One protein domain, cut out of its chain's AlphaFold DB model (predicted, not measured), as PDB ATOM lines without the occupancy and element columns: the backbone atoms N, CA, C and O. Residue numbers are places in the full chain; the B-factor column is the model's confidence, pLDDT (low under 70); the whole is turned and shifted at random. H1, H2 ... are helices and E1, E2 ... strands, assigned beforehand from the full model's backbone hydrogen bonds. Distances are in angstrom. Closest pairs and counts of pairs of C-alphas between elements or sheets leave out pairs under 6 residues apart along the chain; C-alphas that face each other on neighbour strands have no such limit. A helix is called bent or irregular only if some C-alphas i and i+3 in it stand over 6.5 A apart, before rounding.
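This is residues 12 to 183 of the 183 residues of an uncharacterized protein of Tenericutes bacterium (UniProt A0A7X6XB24). This is an elongated body of crossed helices, with H5 and the kinked H6 in its middle and the long helix H7 crossing H6 and running on toward one end. At the other end sit H1, H2 and H3 with a small two-strand sheet, E1 beside E2, and the short helix H4; H8, H9 and H10 gather by the far part of H7. The printed part has 172 residues, with ten named helices and two named strands in the order H1 H2 H3 E1 H4 E2 H5 H6 H7 H8 H9 H10; the sheet, in the order E1 - E2, is antiparallel and the class is mostly helix. It is compact, with a radius of gyration of the C-alphas of 17.4 A, and spans 54 by 30 by 24 A.

Begin with H1, residues 12 to 17, and H2, residues 25 to 32, a helical hairpin. They only just touch, with 3 pairs of C-alphas within 8 A, the closest those of Leu 17 and Ser 25 at 5.1 A, at a steep tilt of 44 degrees, opposite ways. H3, residues 35 to 43, is close to but not clearly touching H2, with C-alphas 32 and 38 closest at 5.6 A. Next look at E1, residues 48 to 50, and E2, residues 61 to 63, antiparallel at 147 degrees, with N 49 and O 62 at 2.8 A and N 62 and O 49 at 3.1 A, within hydrogen-bond range. H4, residues 54 to 57, comes between them in the chain and touches no helix. H5, residues 64 to 82, touches H1 with its residues 65 to 69 alone, the closest C-alphas being those of Tyr 16 and Glu 66 at 6.1 A, at a shallow tilt of 28 degrees, the same way. H5 and H6, residues 87 to 105, are the hub, touching four helices each. They touch each other at a steep tilt of 47 degrees, opposite ways, with C-alphas 68 and 105 closest at 5.3 A. H6 has a kink of 81 degrees near residue 99 and is irregular, C-alphas 100 and 103 being 8.9 A apart. H7, residues 115 to 137, touches residues 97 to 104 of H6, about perpendicular at 75 degrees, with C-alphas 100 and 125 closest at 5.6 A. H8, residues 149 to 158, and H9, residues 162 to 166, only just touch, with 3 pairs of C-alphas within 8 A, and only at the corner, where C-alphas 156 and 162 are closest at 4.8 A. H9 touches H7, with C-alphas 130 and 166 closest at 5.6 A. H10, residues 174 to 181, is close to but not clearly touching H7, with C-alphas 137 and 178 closest at 7.2 A. In H2, H3, H5, H7, H8 and H10 every O i to N i+4 pair is within hydrogen-bond range; H1 has 1 of 2, H6 9 of 15, H9 0 of 1 but 2 of 2 O i to N i+3 pairs, and H4 is too short for such a pair.

Find C-alpha 12 at (41.711, 9.509, 99.688), where H1 begins. H5 is 27.1 A long, H6 21.1 A and H8 14.4 A. From C-alpha 115 at (19.338, 5.972, 85.804) H7 runs 33.4 A to C-alpha 137. H10 ends at C-alpha 181, (1.421, 11.941, 113.663).

The C-alphas farthest apart are those of Lys 59 and Asp 142, at 54.0 A. The printed part has no cut, and the link from H7 to H8, with 11 residues, is long. Mean pLDDT of the printed part is 90.9, with residue 183 under 70.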
ATOM      1  N   LYS A  12      42.390  10.189 100.783       70.25
ATOM      2  CA  LYS A  12      41.711   9.509  99.688       70.25
ATOM      3  C   LYS A  12      40.266   9.968  99.441       70.25
ATOM      4  O   LYS A  12      39.888  10.046  98.278       70.25
ATOM      5  N   ILE A  13      39.462  10.247 100.472       81.12
ATOM      6  CA  ILE A  13      38.045  10.643 100.325       81.12
ATOM      7  C   ILE A  13      37.933  12.099  99.869       81.12
ATOM      8  O   ILE A  13      37.144  12.397  98.973       81.12
ATOM      9  N   GLU A  14      38.755  12.988 100.432       82.31
ATOM     10  CA  GLU A  14      38.759  14.419 100.098       82.31
ATOM     11  C   GLU A  14      38.950  14.651  98.599       82.31
ATOM     12  O   GLU A  14      38.207  15.419  97.994       82.31
ATOM     13  N   LYS A  15      39.861  13.899  97.965       86.69
ATOM     14  CA  LYS A  15      40.067  13.948  96.510       86.69
ATOM     15  C   LYS A  15      38.774  13.724  95.718       86.69
ATOM     16  O   LYS A  15      38.582  14.354  94.681       86.69
ATOM     17  N   TYR A  16      37.913  12.812  96.166       88.62
ATOM     18  CA  TYR A  16      36.647  12.540  95.486       88.62
ATOM     19  C   TYR A  16      35.599  13.610  95.788       88.62
ATOM     20  O   TYR A  16      34.848  13.974  94.892       88.62
ATOM     21  N   LEU A  17      35.569  14.149  97.011       90.25
ATOM     22  CA  LEU A  17      34.658  15.239  97.384       90.25
ATOM     23  C   LEU A  17      34.977  16.556  96.663       90.25
ATOM     24  O   LEU A  17      34.075  17.360  96.449       90.25
ATOM     25  N   LEU A  18      36.238  16.765  96.278       88.06
ATOM     26  CA  LEU A  18      36.700  17.914  95.491       88.06
ATOM     27  C   LEU A  18      36.537  17.725  93.972       88.06
ATOM     28  O   LEU A  18      36.952  18.583  93.194       88.06
ATOM     29  N   ASN A  19      35.970  16.603  93.524       87.69
ATOM     30  CA  ASN A  19      35.697  16.371  92.111       87.69
ATOM     31  C   ASN A  19      34.595  17.329  91.628       87.69
ATOM     32  O   ASN A  19      33.526  17.391  92.228       87.69
ATOM     33  N   GLU A  20      34.831  18.021  90.508       84.94
ATOM     34  CA  GLU A  20      33.906  19.000  89.904       84.94
ATOM     35  C   GLU A  20      32.501  18.447  89.610       84.94
ATOM     36  O   GLU A  20      31.546  19.204  89.461       84.94
ATOM     37  N   LYS A  21      32.368  17.120  89.526       85.81
ATOM     38  CA  LYS A  21      31.100  16.432  89.262       85.81
ATOM     39  C   LYS A  21      30.264  16.171  90.512       85.81
ATOM     40  O   LYS A  21      29.147  15.684  90.374       85.81
ATOM     41  N   ILE A  22      30.807  16.408  91.706       91.75
ATOM     42  CA  ILE A  22      30.098  16.231  92.974       91.75
ATOM     43  C   ILE A  22      29.469  17.565  93.361       91.75
ATOM     44  O   ILE A  22      30.166  18.534  93.660       91.75
ATOM     45  N   CYS A  23      28.139  17.611  93.384       92.94
ATOM     46  CA  CYS A  23      27.395  18.835  93.680       92.94
ATOM     47  C   CYS A  23      27.120  19.016  95.178       92.94
ATOM     48  O   CYS A  23      26.850  20.127  95.631       92.94
ATOM     49  N   ASN A  24      27.182  17.937  95.960       95.19
ATOM     50  CA  ASN A  24      26.743  17.911  97.356       95.19
ATOM     51  C   ASN A  24      27.881  17.565  98.326       95.19
ATOM     52  O   ASN A  24      27.655  16.936  99.361       95.19
ATOM     53  N   SER A  25      29.111  17.978  98.013       93.38
ATOM     54  CA  SER A  25      30.324  17.612  98.758       93.38
ATOM     55  C   SER A  25      30.226  17.885 100.263       93.38
ATOM     56  O   SER A  25      30.600  17.028 101.060       93.38
ATOM     57  N   SER A  26      29.648  19.021 100.672       91.00
ATOM     58  CA  SER A  26      29.447  19.353 102.089       91.00
ATOM     59  C   SER A  26      28.462  18.419 102.795       91.00
ATOM     60  O   SER A  26      28.655  18.075 103.960       91.00
ATOM     61  N   ASP A  27      27.392  18.027 102.100       92.50
ATOM     62  CA  ASP A  27      26.346  17.155 102.640       92.50
ATOM     63  C   ASP A  27      26.899  15.730 102.807       92.50
ATOM     64  O   ASP A  27      26.696  15.097 103.842       92.50
ATOM     65  N   ILE A  28      27.679  15.267 101.824       93.25
ATOM     66  CA  ILE A  28      28.387  13.984 101.877       93.25
ATOM     67  C   ILE A  28      29.436  14.007 102.987       93.25
ATOM     68  O   ILE A  28      29.482  13.081 103.787       93.25
ATOM     69  N   PHE A  29      30.249  15.061 103.089       89.94
ATOM     70  CA  PHE A  29      31.260  15.173 104.141       89.94
ATOM     71  C   PHE A  29      30.641  15.055 105.536       89.94
ATOM     72  O   PHE A  29      31.130  14.278 106.352       89.94
ATOM     73  N   ALA A  30      29.538  15.769 105.788       87.50
ATOM     74  CA  ALA A  30      28.807  15.682 107.048       87.50
ATOM     75  C   ALA A  30      28.283  14.263 107.312       87.50
ATOM     76  O   ALA A  30      28.378  13.765 108.431       87.50
ATOM     77  N   LEU A  31      27.777  13.590 106.277       88.06
ATOM     78  CA  LEU A  31      27.304  12.215 106.375       88.06
ATOM     79  C   LEU A  31      28.443  11.220 106.684       88.06
ATOM     80  O   LEU A  31      28.244  10.272 107.438       88.06
ATOM     81  N   LEU A  32      29.643  11.447 106.144       85.31
ATOM     82  CA  LEU A  32      30.823  10.601 106.362       85.31
ATOM     83  C   LEU A  32      31.496  10.798 107.725       85.31
ATOM     84  O   LEU A  32      32.369  10.008 108.079       85.31
ATOM     85  N   GLN A  33      31.073  11.794 108.507       82.00
ATOM     86  CA  GLN A  33      31.427  11.871 109.928       82.00
ATOM     87  C   GLN A  33      30.751  10.757 110.751       82.00
ATOM     88  O   GLN A  33      31.158  10.500 111.883       82.00
ATOM     89  N   ASP A  34      29.749  10.058 110.198       76.62
ATOM     90  CA  ASP A  34      29.237   8.819 110.783       76.62
ATOM     91  C   ASP A  34      30.233   7.662 110.570       76.62
ATOM     92  O   ASP A  34      30.482   7.213 109.443       76.62
ATOM     93  N   ASN A  35      30.740   7.120 111.683       77.06
ATOM     94  CA  ASN A  35      31.637   5.962 111.723       77.06
ATOM     95  C   ASN A  35      31.130   4.771 110.894       77.06
ATOM     96  O   ASN A  35      31.934   4.027 110.331       77.06
ATOM     97  N   ASN A  36      29.817   4.564 110.794       84.25
ATOM     98  CA  ASN A  36      29.245   3.440 110.057       84.25
ATOM     99  C   ASN A  36      29.484   3.555 108.551       84.25
ATOM    100  O   ASN A  36      29.886   2.577 107.921       84.25
ATOM    101  N   LEU A  37      29.257   4.733 107.965       84.44
ATOM    102  CA  LEU A  37      29.494   4.947 106.535       84.44
ATOM    103  C   LEU A  37      30.983   4.964 106.214       84.44
ATOM    104  O   LEU A  37      31.403   4.345 105.234       84.44
ATOM    105  N   LEU A  38      31.787   5.581 107.081       83.00
ATOM    106  CA  LEU A  38      33.240   5.565 106.949       83.00
ATOM    107  C   LEU A  38      33.789   4.129 106.954       83.00
ATOM    108  O   LEU A  38      34.604   3.767 106.105       83.00
ATOM    109  N   ASN A  39      33.283   3.271 107.844       84.25
ATOM    110  CA  ASN A  39      33.650   1.855 107.894       84.25
ATOM    111  C   ASN A  39      33.274   1.089 106.621       84.25
ATOM    112  O   ASN A  39      33.979   0.152 106.249       84.25
ATOM    113  N   ILE A  40      32.175   1.455 105.957       86.38
ATOM    114  CA  ILE A  40      31.777   0.845 104.682       86.38
ATOM    115  C   ILE A  40      32.739   1.268 103.578       86.38
ATOM    116  O   ILE A  40      33.262   0.400 102.883       86.38
ATOM    117  N   ILE A  41      33.040   2.567 103.464       85.56
ATOM    118  CA  ILE A  41      34.005   3.076 102.478       85.56
ATOM    119  C   ILE A  41      35.374   2.423 102.667       85.56
ATOM    120  O   ILE A  41      35.979   1.978 101.695       85.56
ATOM    121  N   ASN A  42      35.846   2.314 103.909       83.50
ATOM    122  CA  ASN A  42      37.151   1.728 104.214       83.50
ATOM    123  C   ASN A  42      37.240   0.231 103.876       83.50
ATOM    124  O   ASN A  42      38.342  -0.288 103.707       83.50
ATOM    125  N   LYS A  43      36.100  -0.463 103.762       85.69
ATOM    126  CA  LYS A  43      36.025  -1.865 103.328       85.69
ATOM    127  C   LYS A  43      35.922  -2.026 101.810       85.69
ATOM    128  O   LYS A  43      36.093  -3.142 101.324       85.69
ATOM    129  N   LEU A  44      35.638  -0.957 101.063       85.31
ATOM    130  CA  LEU A  44      35.651  -1.008  99.604       85.31
ATOM    131  C   LEU A  44      37.093  -1.167  99.118       85.31
ATOM    132  O   LEU A  44      37.992  -0.414  99.500       85.31
ATOM    133  N   ASN A  45      37.312  -2.154  98.253       79.62
ATOM    134  CA  ASN A  45      38.597  -2.329  97.595       79.62
ATOM    135  C   ASN A  45      38.827  -1.244  96.520       79.62
ATOM    136  O   ASN A  45      37.934  -0.471  96.170       79.62
ATOM    137  N   ASN A  46      40.061  -1.162  96.017       79.00
ATOM    138  CA  ASN A  46      40.465  -0.187  94.992       79.00
ATOM    139  C   ASN A  46      40.072  -0.590  93.568       79.00
ATOM    140  O   ASN A  46      40.538   0.031  92.613       79.00
ATOM    141  N   ASP A  47      39.244  -1.619  93.426       88.31
ATOM    142  CA  ASP A  47      38.770  -2.073  92.132       88.31
ATOM    143  C   ASP A  47      38.018  -0.956  91.409       88.31
ATOM    144  O   ASP A  47      37.494  -0.002  92.002       88.31
ATOM    145  N   THR A  48      37.947  -1.114  90.097       92.44
ATOM    146  CA  THR A  48      37.257  -0.189  89.213       92.44
ATOM    147  C   THR A  48      36.001  -0.812  88.640       92.44
ATOM    148  O   THR A  48      35.970  -2.012  88.385       92.44
ATOM    149  N   ILE A  49      35.009   0.023  88.366       92.38
ATOM    150  CA  ILE A  49      33.842  -0.342  87.567       92.38
ATOM    151  C   ILE A  49      33.930   0.324  86.199       92.38
ATOM    152  O   ILE A  49      34.623   1.335  86.042       92.38
ATOM    153  N   TYR A  50      33.239  -0.251  85.223       91.62
ATOM    154  CA  TYR A  50      33.132   0.309  83.884       91.62
ATOM    155  C   TYR A  50      32.040   1.384  83.827       91.62
ATOM    156  O   TYR A  50      31.090   1.345  84.605       91.62
ATOM    157  N   VAL A  51      32.220   2.356  82.934       89.94
ATOM    158  CA  VAL A  51      31.287   3.461  82.706       89.94
ATOM    159  C   VAL A  51      31.046   3.598  81.209       89.94
ATOM    160  O   VAL A  51      31.980   3.900  80.458       89.94
ATOM    161  N   ASP A  52      29.793   3.429  80.796       86.88
ATOM    162  CA  ASP A  52      29.348   3.593  79.407       86.88
ATOM    163  C   ASP A  52      29.007   5.052  79.076       86.88
ATOM    164  O   ASP A  52      29.268   5.534  77.970       86.88
ATOM    165  N   SER A  53      28.499   5.807  80.055       83.25
ATOM    166  CA  SER A  53      28.139   7.227  79.943       83.25
ATOM    167  C   SER A  53      29.363   8.156  79.919       83.25
ATOM    168  O   SER A  53      29.519   9.078  80.733       83.25
ATOM    169  N   LEU A  54      30.247   7.948  78.941       78.31
ATOM    170  CA  LEU A  54      31.503   8.680  78.766       78.31
ATOM    171  C   LEU A  54      31.306  10.178  78.536       78.31
ATOM    172  O   LEU A  54      32.184  10.959  78.889       78.31
ATOM    173  N   ILE A  55      30.163  10.599  77.992       76.75
ATOM    174  CA  ILE A  55      29.844  12.023  77.805       76.75
ATOM    175  C   ILE A  55      29.831  12.751  79.154       76.75
ATOM    176  O   ILE A  55      30.302  13.881  79.261       76.75
ATOM    177  N   ILE A  56      29.339  12.082  80.198       75.56
ATOM    178  CA  ILE A  56      29.162  12.685  81.514       75.56
ATOM    179  C   ILE A  56      30.432  12.518  82.343       75.56
ATOM    180  O   ILE A  56      30.974  13.487  82.884       75.56
ATOM    181  N   HIS A  57      30.952  11.291  82.419       77.06
ATOM    182  CA  HIS A  57      32.084  11.017  83.296       77.06
ATOM    183  C   HIS A  57      33.458  11.192  82.628       77.06
ATOM    184  O   HIS A  57      34.464  11.329  83.326       77.06
ATOM    185  N   LYS A  58      33.549  11.238  81.296       82.38
ATOM    186  CA  LYS A  58      34.799  11.422  80.527       82.38
ATOM    187  C   LYS A  58      35.892  10.365  80.777       82.38
ATOM    188  O   LYS A  58      37.003  10.507  80.274       82.38
ATOM    189  N   LYS A  59      35.606   9.307  81.544       84.69
ATOM    190  CA  LYS A  59      36.499   8.170  81.820       84.69
ATOM    191  C   LYS A  59      35.724   6.874  81.632       84.69
ATOM    192  O   LYS A  59      34.566   6.812  82.024       84.69
ATOM    193  N   LYS A  60      36.393   5.850  81.093       88.38
ATOM    194  CA  LYS A  60      35.835   4.497  80.907       88.38
ATOM    195  C   LYS A  60      35.732   3.694  82.194       88.38
ATOM    196  O   LYS A  60      35.010   2.708  82.238       88.38
ATOM    197  N   THR A  61      36.484   4.084  83.216       91.56
ATOM    198  CA  THR A  61      36.475   3.414  84.509       91.56
ATOM    199  C   THR A  61      36.571   4.418  85.645       91.56
ATOM    200  O   THR A  61      37.199   5.477  85.516       91.56
ATOM    201  N   ILE A  62      35.953   4.065  86.769       90.94
ATOM    202  CA  ILE A  62      36.037   4.794  88.039       90.94
ATOM    203  C   ILE A  62      36.260   3.807  89.176       90.94
ATOM    204  O   ILE A  62      35.897   2.638  89.062       90.94
ATOM    205  N   THR A  63      36.860   4.256  90.277       91.69
ATOM    206  CA  THR A  63      37.044   3.380  91.445       91.69
ATOM    207  C   THR A  63      35.706   3.121  92.135       91.69
ATOM    208  O   THR A  63      34.800   3.956  92.084       91.69
ATOM    209  N   LYS A  64      35.572   2.001  92.852       91.81
ATOM    210  CA  LYS A  64      34.360   1.725  93.648       91.81
ATOM    211  C   LYS A  64      34.086   2.788  94.714       91.81
ATOM    212  O   LYS A  64      32.930   3.063  95.010       91.81
ATOM    213  N   ILE A  65      35.129   3.415  95.259       91.56
ATOM    214  CA  ILE A  65      34.987   4.521  96.217       91.56
ATOM    215  C   ILE A  65      34.425   5.768  95.524       91.56
ATOM    216  O   ILE A  65      33.511   6.395  96.057       91.56
ATOM    217  N   GLU A  66      34.932   6.102  94.333       91.44
ATOM    218  CA  GLU A  66      34.385   7.193  93.518       91.44
ATOM    219  C   GLU A  66      32.912   6.927  93.185       91.44
ATOM    220  O   GLU A  66      32.080   7.803  93.405       91.44
ATOM    221  N   ASN A  67      32.573   5.703  92.760       92.81
ATOM    222  CA  ASN A  67      31.191   5.320  92.472       92.81
ATOM    223  C   ASN A  67      30.285   5.416  93.706       92.81
ATOM    224  O   ASN A  67      29.168   5.913  93.618       92.81
ATOM    225  N   PHE A  68      30.770   4.983  94.870       93.44
ATOM    226  CA  PHE A  68      30.021   5.063  96.119       93.44
ATOM    227  C   PHE A  68      29.669   6.507  96.486       93.44
ATOM    228  O   PHE A  68      28.508   6.816  96.754       93.44
ATOM    229  N   ILE A  69      30.660   7.403  96.451       93.44
ATOM    230  CA  ILE A  69      30.466   8.836  96.720       93.44
ATOM    231  C   ILE A  69      29.513   9.444  95.688       93.44
ATOM    232  O   ILE A  69      28.614  10.197  96.055       93.44
ATOM    233  N   TYR A  70      29.661   9.061  94.419       93.50
ATOM    234  CA  TYR A  70      28.795   9.518  93.341       93.50
ATOM    235  C   TYR A  70      27.338   9.085  93.539       93.50
ATOM    236  O   TYR A  70      26.425   9.896  93.429       93.50
ATOM    237  N   ASN A  71      27.092   7.831  93.911       94.94
ATOM    238  CA  ASN A  71      25.739   7.337  94.170       94.94
ATOM    239  C   ASN A  71      25.070   8.059  95.349       94.94
ATOM    240  O   ASN A  71      23.863   8.308  95.308       94.94
ATOM    241  N   ILE A  72      25.832   8.415  96.392       95.56
ATOM    242  CA  ILE A  72      25.318   9.243  97.493       95.56
ATOM    243  C   ILE A  72      24.973  10.641  96.979       95.56
ATOM    244  O   ILE A  72      23.877  11.124  97.255       95.56
ATOM    245  N   ASP A  73      25.865  11.268  96.210       96.19
ATOM    246  CA  ASP A  73      25.626  12.580  95.600       96.19
ATOM    247  C   ASP A  73      24.321  12.600  94.789       96.19
ATOM    248  O   ASP A  73      23.471  13.465  94.995       96.19
ATOM    249  N   GLN A  74      24.105  11.585  93.948       97.12
ATOM    250  CA  GLN A  74      22.897  11.477  93.127       97.12
ATOM    251  C   GLN A  74      21.631  11.229  93.955       97.12
ATOM    252  O   GLN A  74      20.563  11.730  93.601       97.12
ATOM    253  N   TYR A  75      21.727  10.518  95.081       97.94
ATOM    254  CA  TYR A  75      20.597  10.402  96.003       97.94
ATOM    255  C   TYR A  75      20.272  11.736  96.683       97.94
ATOM    256  O   TYR A  75      19.101  12.071  96.835       97.94
ATOM    257  N   ILE A  76      21.281  12.539  97.031       97.62
ATOM    258  CA  ILE A  76      21.062  13.882  97.586       97.62
ATOM    259  C   ILE A  76      20.400  14.793  96.550       97.62
ATOM    260  O   ILE A  76      19.434  15.475  96.892       97.62
ATOM    261  N   CYS A  77      20.865  14.773  95.296       97.31
ATOM    262  CA  CYS A  77      20.203  15.475  94.191       97.31
ATOM    263  C   CYS A  77      18.734  15.056  94.082       97.31
ATOM    264  O   CYS A  77      17.850  15.903  94.132       97.31
ATOM    265  N   PHE A  78      18.464  13.747  94.066       98.31
ATOM    266  CA  PHE A  78      17.100  13.225  94.028       98.31
ATOM    267  C   PHE A  78      16.228  13.743  95.183       98.31
ATOM    268  O   PHE A  78      15.088  14.136  94.950       98.31
ATOM    269  N   LEU A  79      16.747  13.781  96.417       98.19
ATOM    270  CA  LEU A  79      16.016  14.321  97.569       98.19
ATOM    271  C   LEU A  79      15.723  15.820  97.416       98.19
ATOM    272  O   LEU A  79      14.612  16.250  97.723       98.19
ATOM    273  N   LYS A  80      16.695  16.604  96.932       97.06
ATOM    274  CA  LYS A  80      16.541  18.048  96.675       97.06
ATOM    275  C   LYS A  80      15.541  18.342  95.557       97.06
ATOM    276  O   LYS A  80      14.837  19.343  95.633       97.06
ATOM    277  N   ASP A  81      15.446  17.462  94.567       97.44
ATOM    278  CA  ASP A  81      14.515  17.621  93.448       97.44
ATOM    279  C   ASP A  81      13.055  17.388  93.867       97.44
ATOM    280  O   ASP A  81      12.144  18.055  93.370       97.44
ATOM    281  N   ILE A  82      12.808  16.441  94.781       97.75
ATOM    282  CA  ILE A  82      11.443  16.076  95.196       97.75
ATOM    283  C   ILE A  82      10.959  16.840  96.434       97.75
ATOM    284  O   ILE A  82       9.752  17.081  96.568       97.75
ATOM    285  N   PHE A  83      11.864  17.213  97.345       97.31
ATOM    286  CA  PHE A  83      11.505  17.855  98.604       97.31
ATOM    287  C   PHE A  83      11.752  19.362  98.579       97.31
ATOM    288  O   PHE A  83      12.877  19.836  98.464       97.31
ATOM    289  N   LYS A  84      10.677  20.122  98.776       95.62
ATOM    290  CA  LYS A  84      10.649  21.587  98.869       95.62
ATOM    291  C   LYS A  84      10.814  22.042 100.319       95.62
ATOM    292  O   LYS A  84      10.032  22.844 100.823       95.62
ATOM    293  N   ILE A  85      11.812  21.481 100.989       94.88
ATOM    294  CA  ILE A  85      12.105  21.697 102.409       94.88
ATOM    295  C   ILE A  85      13.541  22.203 102.562       94.88
ATOM    296  O   ILE A  85      14.309  22.231 101.596       94.88
ATOM    297  N   ASN A  86      13.927  22.637 103.760       94.31
ATOM    298  CA  ASN A  86      15.247  23.241 103.924       94.31
ATOM    299  C   ASN A  86      16.379  22.190 103.862       94.31
ATOM    300  O   ASN A  86      16.185  21.001 104.120       94.31
ATOM    301  N   GLN A  87      17.602  22.634 103.553       92.00
ATOM    302  CA  GLN A  87      18.743  21.730 103.371       92.00
ATOM    303  C   GLN A  87      19.100  20.930 104.635       92.00
ATOM    304  O   GLN A  87      19.574  19.800 104.514       92.00
ATOM    305  N   LEU A  88      18.878  21.469 105.838       93.69
ATOM    306  CA  LEU A  88      19.144  20.735 107.081       93.69
ATOM    307  C   LEU A  88      18.181  19.555 107.236       93.69
ATOM    308  O   LEU A  88      18.609  18.462 107.605       93.69
ATOM    309  N   GLU A  89      16.908  19.740 106.888       95.31
ATOM    310  CA  GLU A  89      15.918  18.660 106.883       95.31
ATOM    311  C   GLU A  89      16.257  17.595 105.839       95.31
ATOM    312  O   GLU A  89      16.201  16.405 106.145       95.31
ATOM    313  N   ILE A  90      16.703  18.001 104.645       95.81
ATOM    314  CA  ILE A  90      17.170  17.066 103.609       95.81
ATOM    315  C   ILE A  90      18.361  16.243 104.110       95.81
ATOM    316  O   ILE A  90      18.354  15.018 103.974       95.81
ATOM    317  N   ARG A  91      19.366  16.881 104.730       94.44
ATOM    318  CA  ARG A  91      20.518  16.178 105.330       94.44
ATOM    319  C   ARG A  91      20.077  15.178 106.394       94.44
ATOM    320  O   ARG A  91      20.624  14.080 106.472       94.44
ATOM    321  N   TYR A  92      19.092  15.545 107.208       94.94
ATOM    322  CA  TYR A  92      18.611  14.664 108.260       94.94
ATOM    323  C   TYR A  92      17.843  13.463 107.692       94.94
ATOM    324  O   TYR A  92      18.125  12.322 108.060       94.94
ATOM    325  N   ILE A  93      16.962  13.684 106.710       96.50
ATOM    326  CA  ILE A  93      16.260  12.604 105.996       96.50
ATOM    327  C   ILE A  93      17.253  11.679 105.278       96.50
ATOM    328  O   ILE A  93      17.103  10.457 105.343       96.50
ATOM    329  N   LEU A  94      18.289  12.224 104.634       95.81
ATOM    330  CA  LEU A  94      19.375  11.444 104.032       95.81
ATOM    331  C   LEU A  94      19.989  10.474 105.052       95.81
ATOM    332  O   LEU A  94      20.047   9.271 104.794       95.81
ATOM    333  N   HIS A  95      20.389  10.981 106.220       93.75
ATOM    334  CA  HIS A  95      21.002  10.173 107.276       93.75
ATOM    335  C   HIS A  95      20.064   9.065 107.787       93.75
ATOM    336  O   HIS A  95      20.476   7.919 107.964       93.75
ATOM    337  N   LEU A  96      18.776   9.377 107.946       94.44
ATOM    338  CA  LEU A  96      17.759   8.426 108.404       94.44
ATOM    339  C   LEU A  96      17.436   7.322 107.387       94.44
ATOM    340  O   LEU A  96      16.961   6.247 107.765       94.44
ATOM    341  N   THR A  97      17.650   7.583 106.096       95.81
ATOM    342  CA  THR A  97      17.136   6.730 105.017       95.81
ATOM    343  C   THR A  97      18.219   5.927 104.311       95.81
ATOM    344  O   THR A  97      17.929   4.802 103.906       95.81
ATOM    345  N   ILE A  98      19.459   6.422 104.227       93.44
ATOM    346  CA  ILE A  98      20.547   5.786 103.463       93.44
ATOM    347  C   ILE A  98      20.782   4.313 103.842       93.44
ATOM    348  O   ILE A  98      20.990   3.459 102.976       93.44
ATOM    349  N   TYR A  99      20.647   3.974 105.125       90.62
ATOM    350  CA  TYR A  99      20.835   2.607 105.620       90.62
ATOM    351  C   TYR A  99      19.702   1.644 105.257       90.62
ATOM    352  O   TYR A  99      19.870   0.432 105.387       90.62
ATOM    353  N   SER A 100      18.570   2.144 104.752       90.56
ATOM    354  CA  SER A 100      17.452   1.296 104.311       90.56
ATOM    355  C   SER A 100      17.820   0.449 103.093       90.56
ATOM    356  O   SER A 100      17.236  -0.613 102.890       90.56
ATOM    357  N   ASN A 101      18.797   0.895 102.294       91.69
ATOM    358  CA  ASN A 101      19.388   0.094 101.225       91.69
ATOM    359  C   ASN A 101      20.841   0.506 100.957       91.69
ATOM    360  O   ASN A 101      21.189   0.983  99.878       91.69
ATOM    361  N   ILE A 102      21.715   0.289 101.940       90.50
ATOM    362  CA  ILE A 102      23.126   0.670 101.812       90.50
ATOM    363  C   ILE A 102      23.845  -0.040 100.647       90.50
ATOM    364  O   ILE A 102      24.773   0.504 100.054       90.50
ATOM    365  N   LYS A 103      23.366  -1.236 100.275       92.25
ATOM    366  CA  LYS A 103      23.908  -2.048  99.176       92.25
ATOM    367  C   LYS A 103      23.751  -1.383  97.809       92.25
ATOM    368  O   LYS A 103      24.551  -1.662  96.921       92.25
ATOM    369  N   LEU A 104      22.740  -0.525  97.635       94.44
ATOM    370  CA  LEU A 104      22.550   0.237  96.401       94.44
ATOM    371  C   LEU A 104      23.765   1.122  96.114       94.44
ATOM    372  O   LEU A 104      24.252   1.155  94.992       94.44
ATOM    373  N   PHE A 105      24.276   1.795  97.143       93.06
ATOM    374  CA  PHE A 105      25.361   2.763  97.010       93.06
ATOM    375  C   PHE A 105      26.707   2.091  96.738       93.06
ATOM    376  O   PHE A 105      27.551   2.668  96.063       93.06
ATOM    377  N   THR A 106      26.896   0.855  97.207       91.75
ATOM    378  CA  THR A 106      28.095   0.041  96.943       91.75
ATOM    379  C   THR A 106      27.998  -0.788  95.664       91.75
ATOM    380  O   THR A 106      28.892  -1.589  95.397       91.75
ATOM    381  N   LYS A 107      26.898  -0.686  94.911       92.56
ATOM    382  CA  LYS A 107      26.680  -1.518  93.730       92.56
ATOM    383  C   LYS A 107      27.667  -1.140  92.629       92.56
ATOM    384  O   LYS A 107      27.961   0.033  92.421       92.56
ATOM    385  N   GLU A 108      28.144  -2.137  91.894       92.06
ATOM    386  CA  GLU A 108      29.069  -1.957  90.770       92.06
ATOM    387  C   GLU A 108      28.331  -1.564  89.479       92.06
ATOM    388  O   GLU A 108      28.577  -2.116  88.416       92.06
ATOM    389  N   LEU A 109      27.381  -0.633  89.600       92.06
ATOM    390  CA  LEU A 109      26.635  -0.033  88.494       92.06
ATOM    391  C   LEU A 109      26.801   1.481  88.561       92.06
ATOM    392  O   LEU A 109      26.757   2.052  89.658       92.06
ATOM    393  N   TYR A 110      26.959   2.126  87.411       92.81
ATOM    394  CA  TYR A 110      27.094   3.573  87.340       92.81
ATOM    395  C   TYR A 110      25.726   4.245  87.192       92.81
ATOM    396  O   TYR A 110      24.891   3.818  86.400       92.81
ATOM    397  N   PHE A 111      25.485   5.319  87.951       93.75
ATOM    398  CA  PHE A 111      24.165   5.954  88.024       93.75
ATOM    399  C   PHE A 111      23.576   6.330  86.661       93.75
ATOM    400  O   PHE A 111      22.401   6.070  86.426       93.75
ATOM    401  N   TYR A 112      24.356   6.947  85.769       91.69
ATOM    402  CA  TYR A 112      23.815   7.388  84.480       91.69
ATOM    403  C   TYR A 112      23.623   6.264  83.472       91.69
ATOM    404  O   TYR A 112      22.777   6.410  82.593       91.69
ATOM    405  N   ASP A 113      24.341   5.153  83.637       92.50
ATOM    406  CA  ASP A 113      24.144   3.960  82.813       92.50
ATOM    407  C   ASP A 113      22.813   3.278  83.188       92.50
ATOM    408  O   ASP A 113      22.095   2.788  82.323       92.50
ATOM    409  N   ASP A 114      22.415   3.360  84.466       94.44
ATOM    410  CA  ASP A 114      21.235   2.696  85.033       94.44
ATOM    411  C   ASP A 114      20.253   3.674  85.715       94.44
ATOM    412  O   ASP A 114      19.681   3.391  86.778       94.44
ATOM    413  N   LYS A 115      20.044   4.862  85.132       94.56
ATOM    414  CA  LYS A 115      19.338   5.972  85.804       94.56
ATOM    415  C   LYS A 115      17.946   5.593  86.310       94.56
ATOM    416  O   LYS A 115      17.602   5.887  87.455       94.56
ATOM    417  N   GLU A 116      17.132   4.940  85.485       96.56
ATOM    418  CA  GLU A 116      15.765   4.552  85.862       96.56
ATOM    419  C   GLU A 116      15.745   3.563  87.032       96.56
ATOM    420  O   GLU A 116      14.936   3.701  87.958       96.56
ATOM    421  N   PHE A 117      16.681   2.608  87.032       96.81
ATOM    422  CA  PHE A 117      16.861   1.667  88.130       96.81
ATOM    423  C   PHE A 117      17.190   2.413  89.426       96.81
ATOM    424  O   PHE A 117      16.510   2.205  90.434       96.81
ATOM    425  N   TYR A 118      18.164   3.325  89.406       97.81
ATOM    426  CA  TYR A 118      18.534   4.093  90.596       97.81
ATOM    427  C   TYR A 118      17.389   4.960  91.117       97.81
ATOM    428  O   TYR A 118      17.099   4.917  92.311       97.81
ATOM    429  N   ILE A 119      16.682   5.679  90.243       98.00
ATOM    430  CA  ILE A 119      15.527   6.495  90.645       98.00
ATOM    431  C   ILE A 119      14.440   5.626  91.293       98.00
ATOM    432  O   ILE A 119      13.887   5.997  92.330       98.00
ATOM    433  N   SER A 120      14.154   4.446  90.735       97.88
ATOM    434  CA  SER A 120      13.225   3.485  91.342       97.88
ATOM    435  C   SER A 120      13.696   3.032  92.731       97.88
ATOM    436  O   SER A 120      12.924   3.022  93.693       97.88
ATOM    437  N   GLN A 121      14.987   2.728  92.882       97.88
ATOM    438  CA  GLN A 121      15.552   2.323  94.168       97.88
ATOM    439  C   GLN A 121      15.563   3.455  95.205       97.88
ATOM    440  O   GLN A 121      15.279   3.197  96.374       97.88
ATOM    441  N   PHE A 122      15.804   4.704  94.805       98.25
ATOM    442  CA  PHE A 122      15.722   5.861  95.698       98.25
ATOM    443  C   PHE A 122      14.302   6.078  96.232       98.25
ATOM    444  O   PHE A 122      14.120   6.288  97.435       98.25
ATOM    445  N   LYS A 123      13.276   5.918  95.384       98.19
ATOM    446  CA  LYS A 123      11.869   5.910  95.833       98.19
ATOM    447  C   LYS A 123      11.618   4.805  96.861       98.19
ATOM    448  O   LYS A 123      10.994   5.047  97.894       98.19
ATOM    449  N   ASN A 124      12.137   3.604  96.601       97.25
ATOM    450  CA  ASN A 124      11.989   2.462  97.502       97.25
ATOM    451  C   ASN A 124      12.686   2.678  98.849       97.25
ATOM    452  O   ASN A 124      12.137   2.274  99.869       97.25
ATOM    453  N   ILE A 125      13.850   3.331  98.884       97.06
ATOM    454  CA  ILE A 125      14.545   3.677 100.133       97.06
ATOM    455  C   ILE A 125      13.629   4.495 101.053       97.06
ATOM    456  O   ILE A 125      13.425   4.117 102.211       97.06
ATOM    457  N   LEU A 126      13.030   5.568 100.526       97.19
ATOM    458  CA  LEU A 126      12.114   6.428 101.280       97.19
ATOM    459  C   LEU A 126      10.857   5.670 101.712       97.19
ATOM    460  O   LEU A 126      10.512   5.660 102.895       97.19
ATOM    461  N   LEU A 127      10.201   4.989 100.766       96.25
ATOM    462  CA  LEU A 127       8.969   4.250 101.034       96.25
ATOM    463  C   LEU A 127       9.166   3.134 102.053       96.25
ATOM    464  O   LEU A 127       8.318   2.959 102.920       96.25
ATOM    465  N   ASN A 128      10.259   2.376 101.976       95.00
ATOM    466  CA  ASN A 128      10.516   1.280 102.907       95.00
ATOM    467  C   ASN A 128      10.721   1.803 104.326       95.00
ATOM    468  O   ASN A 128      10.179   1.233 105.277       95.00
ATOM    469  N   LYS A 129      11.465   2.905 104.470       95.62
ATOM    470  CA  LYS A 129      11.684   3.537 105.768       95.62
ATOM    471  C   LYS A 129      10.375   4.058 106.368       95.62
ATOM    472  O   LYS A 129      10.070   3.734 107.515       95.62
ATOM    473  N   TYR A 130       9.581   4.774 105.576       95.88
ATOM    474  CA  TYR A 130       8.261   5.268 105.974       95.88
ATOM    475  C   TYR A 130       7.295   4.124 106.321       95.88
ATOM    476  O   TYR A 130       6.745   4.091 107.418       95.88
ATOM    477  N   LYS A 131       7.141   3.121 105.446       93.81
ATOM    478  CA  LYS A 131       6.243   1.972 105.666       93.81
ATOM    479  C   LYS A 131       6.613   1.167 106.908       93.81
ATOM    480  O   LYS A 131       5.725   0.660 107.587       93.81
ATOM    481  N   LYS A 132       7.907   1.058 107.230       93.56
ATOM    482  CA  LYS A 132       8.356   0.438 108.484       93.56
ATOM    483  C   LYS A 132       7.814   1.195 109.698       93.56
ATOM    484  O   LYS A 132       7.330   0.557 110.629       93.56
ATOM    485  N   ASN A 133       7.877   2.524 109.671       93.81
ATOM    486  CA  ASN A 133       7.357   3.373 110.740       93.81
ATOM    487  C   ASN A 133       5.828   3.292 110.821       93.81
ATOM    488  O   ASN A 133       5.304   3.014 111.894       93.81
ATOM    489  N   VAL A 134       5.128   3.412 109.689       93.31
ATOM    490  CA  VAL A 134       3.665   3.239 109.601       93.31
ATOM    491  C   VAL A 134       3.225   1.913 110.212       93.31
ATOM    492  O   VAL A 134       2.348   1.905 111.065       93.31
ATOM    493  N   LYS A 135       3.859   0.800 109.825       91.50
ATOM    494  CA  LYS A 135       3.518  -0.538 110.330       91.50
ATOM    495  C   LYS A 135       3.642  -0.643 111.852       91.50
ATOM    496  O   LYS A 135       2.923  -1.418 112.473       91.50
ATOM    497  N   LEU A 136       4.590   0.076 112.449       91.81
ATOM    498  CA  LEU A 136       4.724   0.118 113.900       91.81
ATOM    499  C   LEU A 136       3.654   1.022 114.526       91.81
ATOM    500  O   LEU A 136       3.036   0.626 115.509       91.81
ATOM    501  N   MET A 137       3.426   2.204 113.949       91.06
ATOM    502  CA  MET A 137       2.442   3.180 114.429       91.06
ATOM    503  C   MET A 137       1.003   2.664 114.345       91.06
ATOM    504  O   MET A 137       0.215   2.947 115.242       91.06
ATOM    505  N   SER A 138       0.675   1.853 113.338       91.00
ATOM    506  CA  SER A 138      -0.658   1.263 113.156       91.00
ATOM    507  C   SER A 138      -1.049   0.273 114.258       91.00
ATOM    508  O   SER A 138      -2.173  -0.206 114.276       91.00
ATOM    509  N   LEU A 139      -0.129  -0.080 115.164       90.88
ATOM    510  CA  LEU A 139      -0.450  -0.837 116.378       90.88
ATOM    511  C   LEU A 139      -1.005   0.056 117.503       90.88
ATOM    512  O   LEU A 139      -1.450  -0.467 118.520       90.88
ATOM    513  N   TYR A 140      -0.924   1.383 117.354       89.81
ATOM    514  CA  TYR A 140      -1.231   2.368 118.401       89.81
ATOM    515  C   TYR A 140      -2.127   3.523 117.930       89.81
ATOM    516  O   TYR A 140      -2.623   4.276 118.773       89.81
ATOM    517  N   ILE A 141      -2.286   3.699 116.617       88.19
ATOM    518  CA  ILE A 141      -3.150   4.692 115.976       88.19
ATOM    519  C   ILE A 141      -4.082   3.948 115.025       88.19
ATOM    520  O   ILE A 141      -3.608   3.230 114.140       88.19
ATOM    521  N   ASP A 142      -5.382   4.154 115.206       84.88
ATOM    522  CA  ASP A 142      -6.411   3.610 114.327       84.88
ATOM    523  C   ASP A 142      -6.449   4.380 112.993       84.88
ATOM    524  O   ASP A 142      -6.100   5.559 112.929       84.88
ATOM    525  N   ASP A 143      -6.840   3.705 111.910       83.31
ATOM    526  CA  ASP A 143      -7.060   4.293 110.574       83.31
ATOM    527  C   ASP A 143      -5.860   5.025 109.940       83.31
ATOM    528  O   ASP A 143      -5.995   5.931 109.110       83.31
ATOM    529  N   LEU A 144      -4.643   4.601 110.282       87.50
ATOM    530  CA  LEU A 144      -3.429   5.216 109.760       87.50
ATOM    531  C   LEU A 144      -3.248   4.941 108.254       87.50
ATOM    532  O   LEU A 144      -3.056   3.804 107.818       87.50
ATOM    533  N   THR A 145      -3.269   6.006 107.450       86.06
ATOM    534  CA  THR A 145      -3.163   5.910 105.987       86.06
ATOM    535  C   THR A 145      -1.732   5.591 105.545       86.06
ATOM    536  O   THR A 145      -0.773   6.234 105.974       86.06
ATOM    537  N   ILE A 146      -1.585   4.608 104.648       91.69
ATOM    538  CA  ILE A 146      -0.315   4.297 103.979       91.69
ATOM    539  C   ILE A 146      -0.255   5.057 102.659       91.69
ATOM    540  O   ILE A 146      -0.913   4.679 101.692       91.69
ATOM    541  N   TYR A 147       0.595   6.076 102.601       94.25
ATOM    542  CA  TYR A 147       0.789   6.866 101.392       94.25
ATOM    543  C   TYR A 147       1.638   6.142 100.339       94.25
ATOM    544  O   TYR A 147       2.639   5.474 100.644       94.25
ATOM    545  N   ASN A 148       1.266   6.314  99.071       95.94
ATOM    546  CA  ASN A 148       2.140   6.026  97.940       95.94
ATOM    547  C   ASN A 148       3.267   7.076  97.839       95.94
ATOM    548  O   ASN A 148       3.329   8.026  98.613       95.94
ATOM    549  N   PHE A 149       4.199   6.909  96.893       97.12
ATOM    550  CA  PHE A 149       5.362   7.800  96.797       97.12
ATOM    551  C   PHE A 149       4.984   9.271  96.571       97.12
ATOM    552  O   PHE A 149       5.521  10.145  97.244       97.12
ATOM    553  N   ASN A 150       4.065   9.552  95.647       97.25
ATOM    554  CA  ASN A 150       3.700  10.926  95.295       97.25
ATOM    555  C   ASN A 150       2.926  11.607  96.433       97.25
ATOM    556  O   ASN A 150       3.141  12.786  96.721       97.25
ATOM    557  N   GLU A 151       2.061  10.850  97.107       96.88
ATOM    558  CA  GLU A 151       1.362  11.297  98.315       96.88
ATOM    559  C   GLU A 151       2.358  11.594  99.439       96.88
ATOM    560  O   GLU A 151       2.334  12.687  99.995       96.88
ATOM    561  N   LEU A 152       3.299  10.682  99.711       96.62
ATOM    562  CA  LEU A 152       4.332  10.874 100.728       96.62
ATOM    563  C   LEU A 152       5.162  12.134 100.456       96.62
ATOM    564  O   LEU A 152       5.413  12.904 101.378       96.62
ATOM    565  N   VAL A 153       5.562  12.368  99.203       97.62
ATOM    566  CA  VAL A 153       6.284  13.589  98.812       97.62
ATOM    567  C   VAL A 153       5.448  14.838  99.083       97.62
ATOM    568  O   VAL A 153       5.960  15.816  99.627       97.62
ATOM    569  N   SER A 154       4.159  14.803  98.746       96.69
ATOM    570  CA  SER A 154       3.245  15.925  98.984       96.69
ATOM    571  C   SER A 154       3.091  16.220 100.478       96.69
ATOM    572  O   SER A 154       3.177  17.378 100.880       96.69
ATOM    573  N   ILE A 155       2.954  15.178 101.304       94.50
ATOM    574  CA  ILE A 155       2.884  15.295 102.765       94.50
ATOM    575  C   ILE A 155       4.188  15.864 103.327       94.50
ATOM    576  O   ILE A 155       4.153  16.842 104.068       94.50
ATOM    577  N   VAL A 156       5.345  15.314 102.944       95.69
ATOM    578  CA  VAL A 156       6.660  15.816 103.378       95.69
ATOM    579  C   VAL A 156       6.809  17.308 103.082       95.69
ATOM    580  O   VAL A 156       7.250  18.061 103.944       95.69
ATOM    581  N   ASN A 157       6.379  17.756 101.904       95.88
ATOM    582  CA  ASN A 157       6.460  19.164 101.516       95.88
ATOM    583  C   ASN A 157       5.465  20.078 102.250       95.88
ATOM    584  O   ASN A 157       5.653  21.293 102.243       95.88
ATOM    585  N   GLY A 158       4.411  19.524 102.856       92.75
ATOM    586  CA  GLY A 158       3.423  20.270 103.641       92.75
ATOM    587  C   GLY A 158       3.681  20.270 105.151       92.75
ATOM    588  O   GLY A 158       3.118  21.095 105.871       92.75
ATOM    589  N   LEU A 159       4.520  19.360 105.653       90.25
ATOM    590  CA  LEU A 159       4.782  19.216 107.083       90.25
ATOM    591  C   LEU A 159       5.788  20.247 107.598       90.25
ATOM    592  O   LEU A 159       6.824  20.501 106.995       90.25
ATOM    593  N   LYS A 160       5.546  20.742 108.817       89.38
ATOM    594  CA  LYS A 160       6.515  21.575 109.553       89.38
ATOM    595  C   LYS A 160       7.750  20.790 110.021       89.38
ATOM    596  O   LYS A 160       8.772  21.390 110.332       89.38
ATOM    597  N   ARG A 161       7.622  19.466 110.175       90.00
ATOM    598  CA  ARG A 161       8.681  18.552 110.644       90.00
ATOM    599  C   ARG A 161       8.663  17.256 109.823       90.00
ATOM    600  O   ARG A 161       8.266  16.211 110.336       90.00
ATOM    601  N   PRO A 162       9.062  17.303 108.545       91.94
ATOM    602  CA  PRO A 162       8.933  16.174 107.624       91.94
ATOM    603  C   PRO A 162       9.748  14.941 108.025       91.94
ATOM    604  O   PRO A 162       9.344  13.807 107.773       91.94
ATOM    605  N   TYR A 163      10.895  15.152 108.670       91.69
ATOM    606  CA  TYR A 163      11.814  14.087 109.071       91.69
ATOM    607  C   TYR A 163      11.197  13.071 110.043       91.69
ATOM    608  O   TYR A 163      11.634  11.922 110.064       91.69
ATOM    609  N   VAL A 164      10.152  13.457 110.781       92.31
ATOM    610  CA  VAL A 164       9.420  12.611 111.741       92.31
ATOM    611  C   VAL A 164       8.874  11.338 111.085       92.31
ATOM    612  O   VAL A 164       8.827  10.279 111.710       92.31
ATOM    613  N   LEU A 165       8.525  11.402 109.797       93.62
ATOM    614  CA  LEU A 165       8.064  10.239 109.033       93.62
ATOM    615  C   LEU A 165       9.169   9.192 108.817       93.62
ATOM    616  O   LEU A 165       8.878   8.019 108.566       93.62
ATOM    617  N   PHE A 166      10.434   9.595 108.950       95.75
ATOM    618  CA  PHE A 166      11.620   8.781 108.702       95.75
ATOM    619  C   PHE A 166      12.460   8.536 109.961       95.75
ATOM    620  O   PHE A 166      13.507   7.907 109.867       95.75
ATOM    621  N   GLU A 167      12.055   8.978 111.151       94.44
ATOM    622  CA  GLU A 167      12.845   8.724 112.362       94.44
ATOM    623  C   GLU A 167      12.824   7.241 112.773       94.44
ATOM    624  O   GLU A 167      12.097   6.409 112.221       94.44
ATOM    625  N   ASN A 168      13.706   6.840 113.687       91.62
ATOM    626  CA  ASN A 168      13.681   5.490 114.248       91.62
ATOM    627  C   ASN A 168      12.641   5.422 115.369       91.62
ATOM    628  O   ASN A 168      12.904   5.835 116.497       91.62
ATOM    629  N   ILE A 169      11.474   4.871 115.046       92.06
ATOM    630  CA  ILE A 169      10.398   4.646 116.009       92.06
ATOM    631  C   ILE A 169      10.562   3.257 116.635       92.06
ATOM    632  O   ILE A 169      10.824   2.269 115.942       92.06
ATOM    633  N   ASN A 170      10.426   3.184 117.955       91.31
ATOM    634  CA  ASN A 170      10.442   1.961 118.747       91.31
ATOM    635  C   ASN A 170       9.440   2.078 119.912       91.31
ATOM    636  O   ASN A 170       8.715   3.062 120.025       91.31
ATOM    637  N   LYS A 171       9.375   1.059 120.773       87.56
ATOM    638  CA  LYS A 171       8.432   1.038 121.901       87.56
ATOM    639  C   LYS A 171       8.687   2.155 122.920       87.56
ATOM    640  O   LYS A 171       7.736   2.633 123.524       87.56
ATOM    641  N   ASP A 172       9.934   2.591 123.067       91.50
ATOM    642  CA  ASP A 172      10.335   3.560 124.090       91.50
ATOM    643  C   ASP A 172       9.946   4.996 123.711       91.50
ATOM    644  O   ASP A 172       9.725   5.832 124.583       91.50
ATOM    645  N   ASN A 173       9.834   5.290 122.411       92.19
ATOM    646  CA  ASN A 173       9.511   6.628 121.906       92.19
ATOM    647  C   ASN A 173       8.155   6.722 121.180       92.19
ATOM    648  O   ASN A 173       7.797   7.793 120.688       92.19
ATOM    649  N   ILE A 174       7.371   5.639 121.150       91.19
ATOM    650  CA  ILE A 174       6.121   5.551 120.381       91.19
ATOM    651  C   ILE A 174       5.106   6.645 120.740       91.19
ATOM    652  O   ILE A 174       4.506   7.238 119.849       91.19
ATOM    653  N   ASN A 175       4.954   6.968 122.028       89.75
ATOM    654  CA  ASN A 175       3.975   7.957 122.490       89.75
ATOM    655  C   ASN A 175       4.309   9.371 122.001       89.75
ATOM    656  O   ASN A 175       3.412  10.140 121.663       89.75
ATOM    657  N   TYR A 176       5.601   9.699 121.921       91.12
ATOM    658  CA  TYR A 176       6.057  10.969 121.363       91.12
ATOM    659  C   TYR A 176       5.700  11.066 119.876       91.12
ATOM    660  O   TYR A 176       5.148  12.072 119.436       91.12
ATOM    661  N   TYR A 177       5.951  10.000 119.113       91.06
ATOM    662  CA  TYR A 177       5.625   9.973 117.687       91.06
ATOM    663  C   TYR A 177       4.130   9.917 117.413       91.06
ATOM    664  O   TYR A 177       3.681  10.539 116.455       91.06
ATOM    665  N   LYS A 178       3.352   9.262 118.279       87.75
ATOM    666  CA  LYS A 178       1.892   9.256 118.187       87.75
ATOM    667  C   LYS A 178       1.333  10.674 118.202       87.75
ATOM    668  O   LYS A 178       0.656  11.072 117.262       87.75
ATOM    669  N   TYR A 179       1.746  11.467 119.187       86.62
ATOM    670  CA  TYR A 179       1.366  12.875 119.285       86.62
ATOM    671  C   TYR A 179       1.753  13.708 118.052       86.62
ATOM    672  O   TYR A 179       1.062  14.663 117.706       86.62
ATOM    673  N   LEU A 180       2.879  13.384 117.406       86.31
ATOM    674  CA  LEU A 180       3.337  14.103 116.218       86.31
ATOM    675  C   LEU A 180       2.617  13.688 114.934       86.31
ATOM    676  O   LEU A 180       2.568  14.495 114.015       86.31
ATOM    677  N   TRP A 181       2.119  12.454 114.847       83.94
ATOM    678  CA  TRP A 181       1.421  11.941 113.663       83.94
ATOM    679  C   TRP A 181      -0.083  12.248 113.682       83.94
ATOM    680  O   TRP A 181      -0.703  12.271 112.626       83.94
ATOM    681  N   GLU A 182      -0.663  12.493 114.859       77.00
ATOM    682  CA  GLU A 182      -2.065  12.915 115.027       77.00
ATOM    683  C   GLU A 182      -2.291  14.425 114.785       77.00
ATOM    684  O   GLU A 182      -3.430  14.889 114.838       77.00
ATOM    685  N   LYS A 183      -1.225  15.202 114.546       61.47
ATOM    686  CA  LYS A 183      -1.252  16.658 114.328       61.47
ATOM    687  C   LYS A 183      -0.913  17.044 112.900       61.47
ATOM    688  O   LYS A 183      -1.498  18.052 112.446       61.47
TER     689      LYS A 183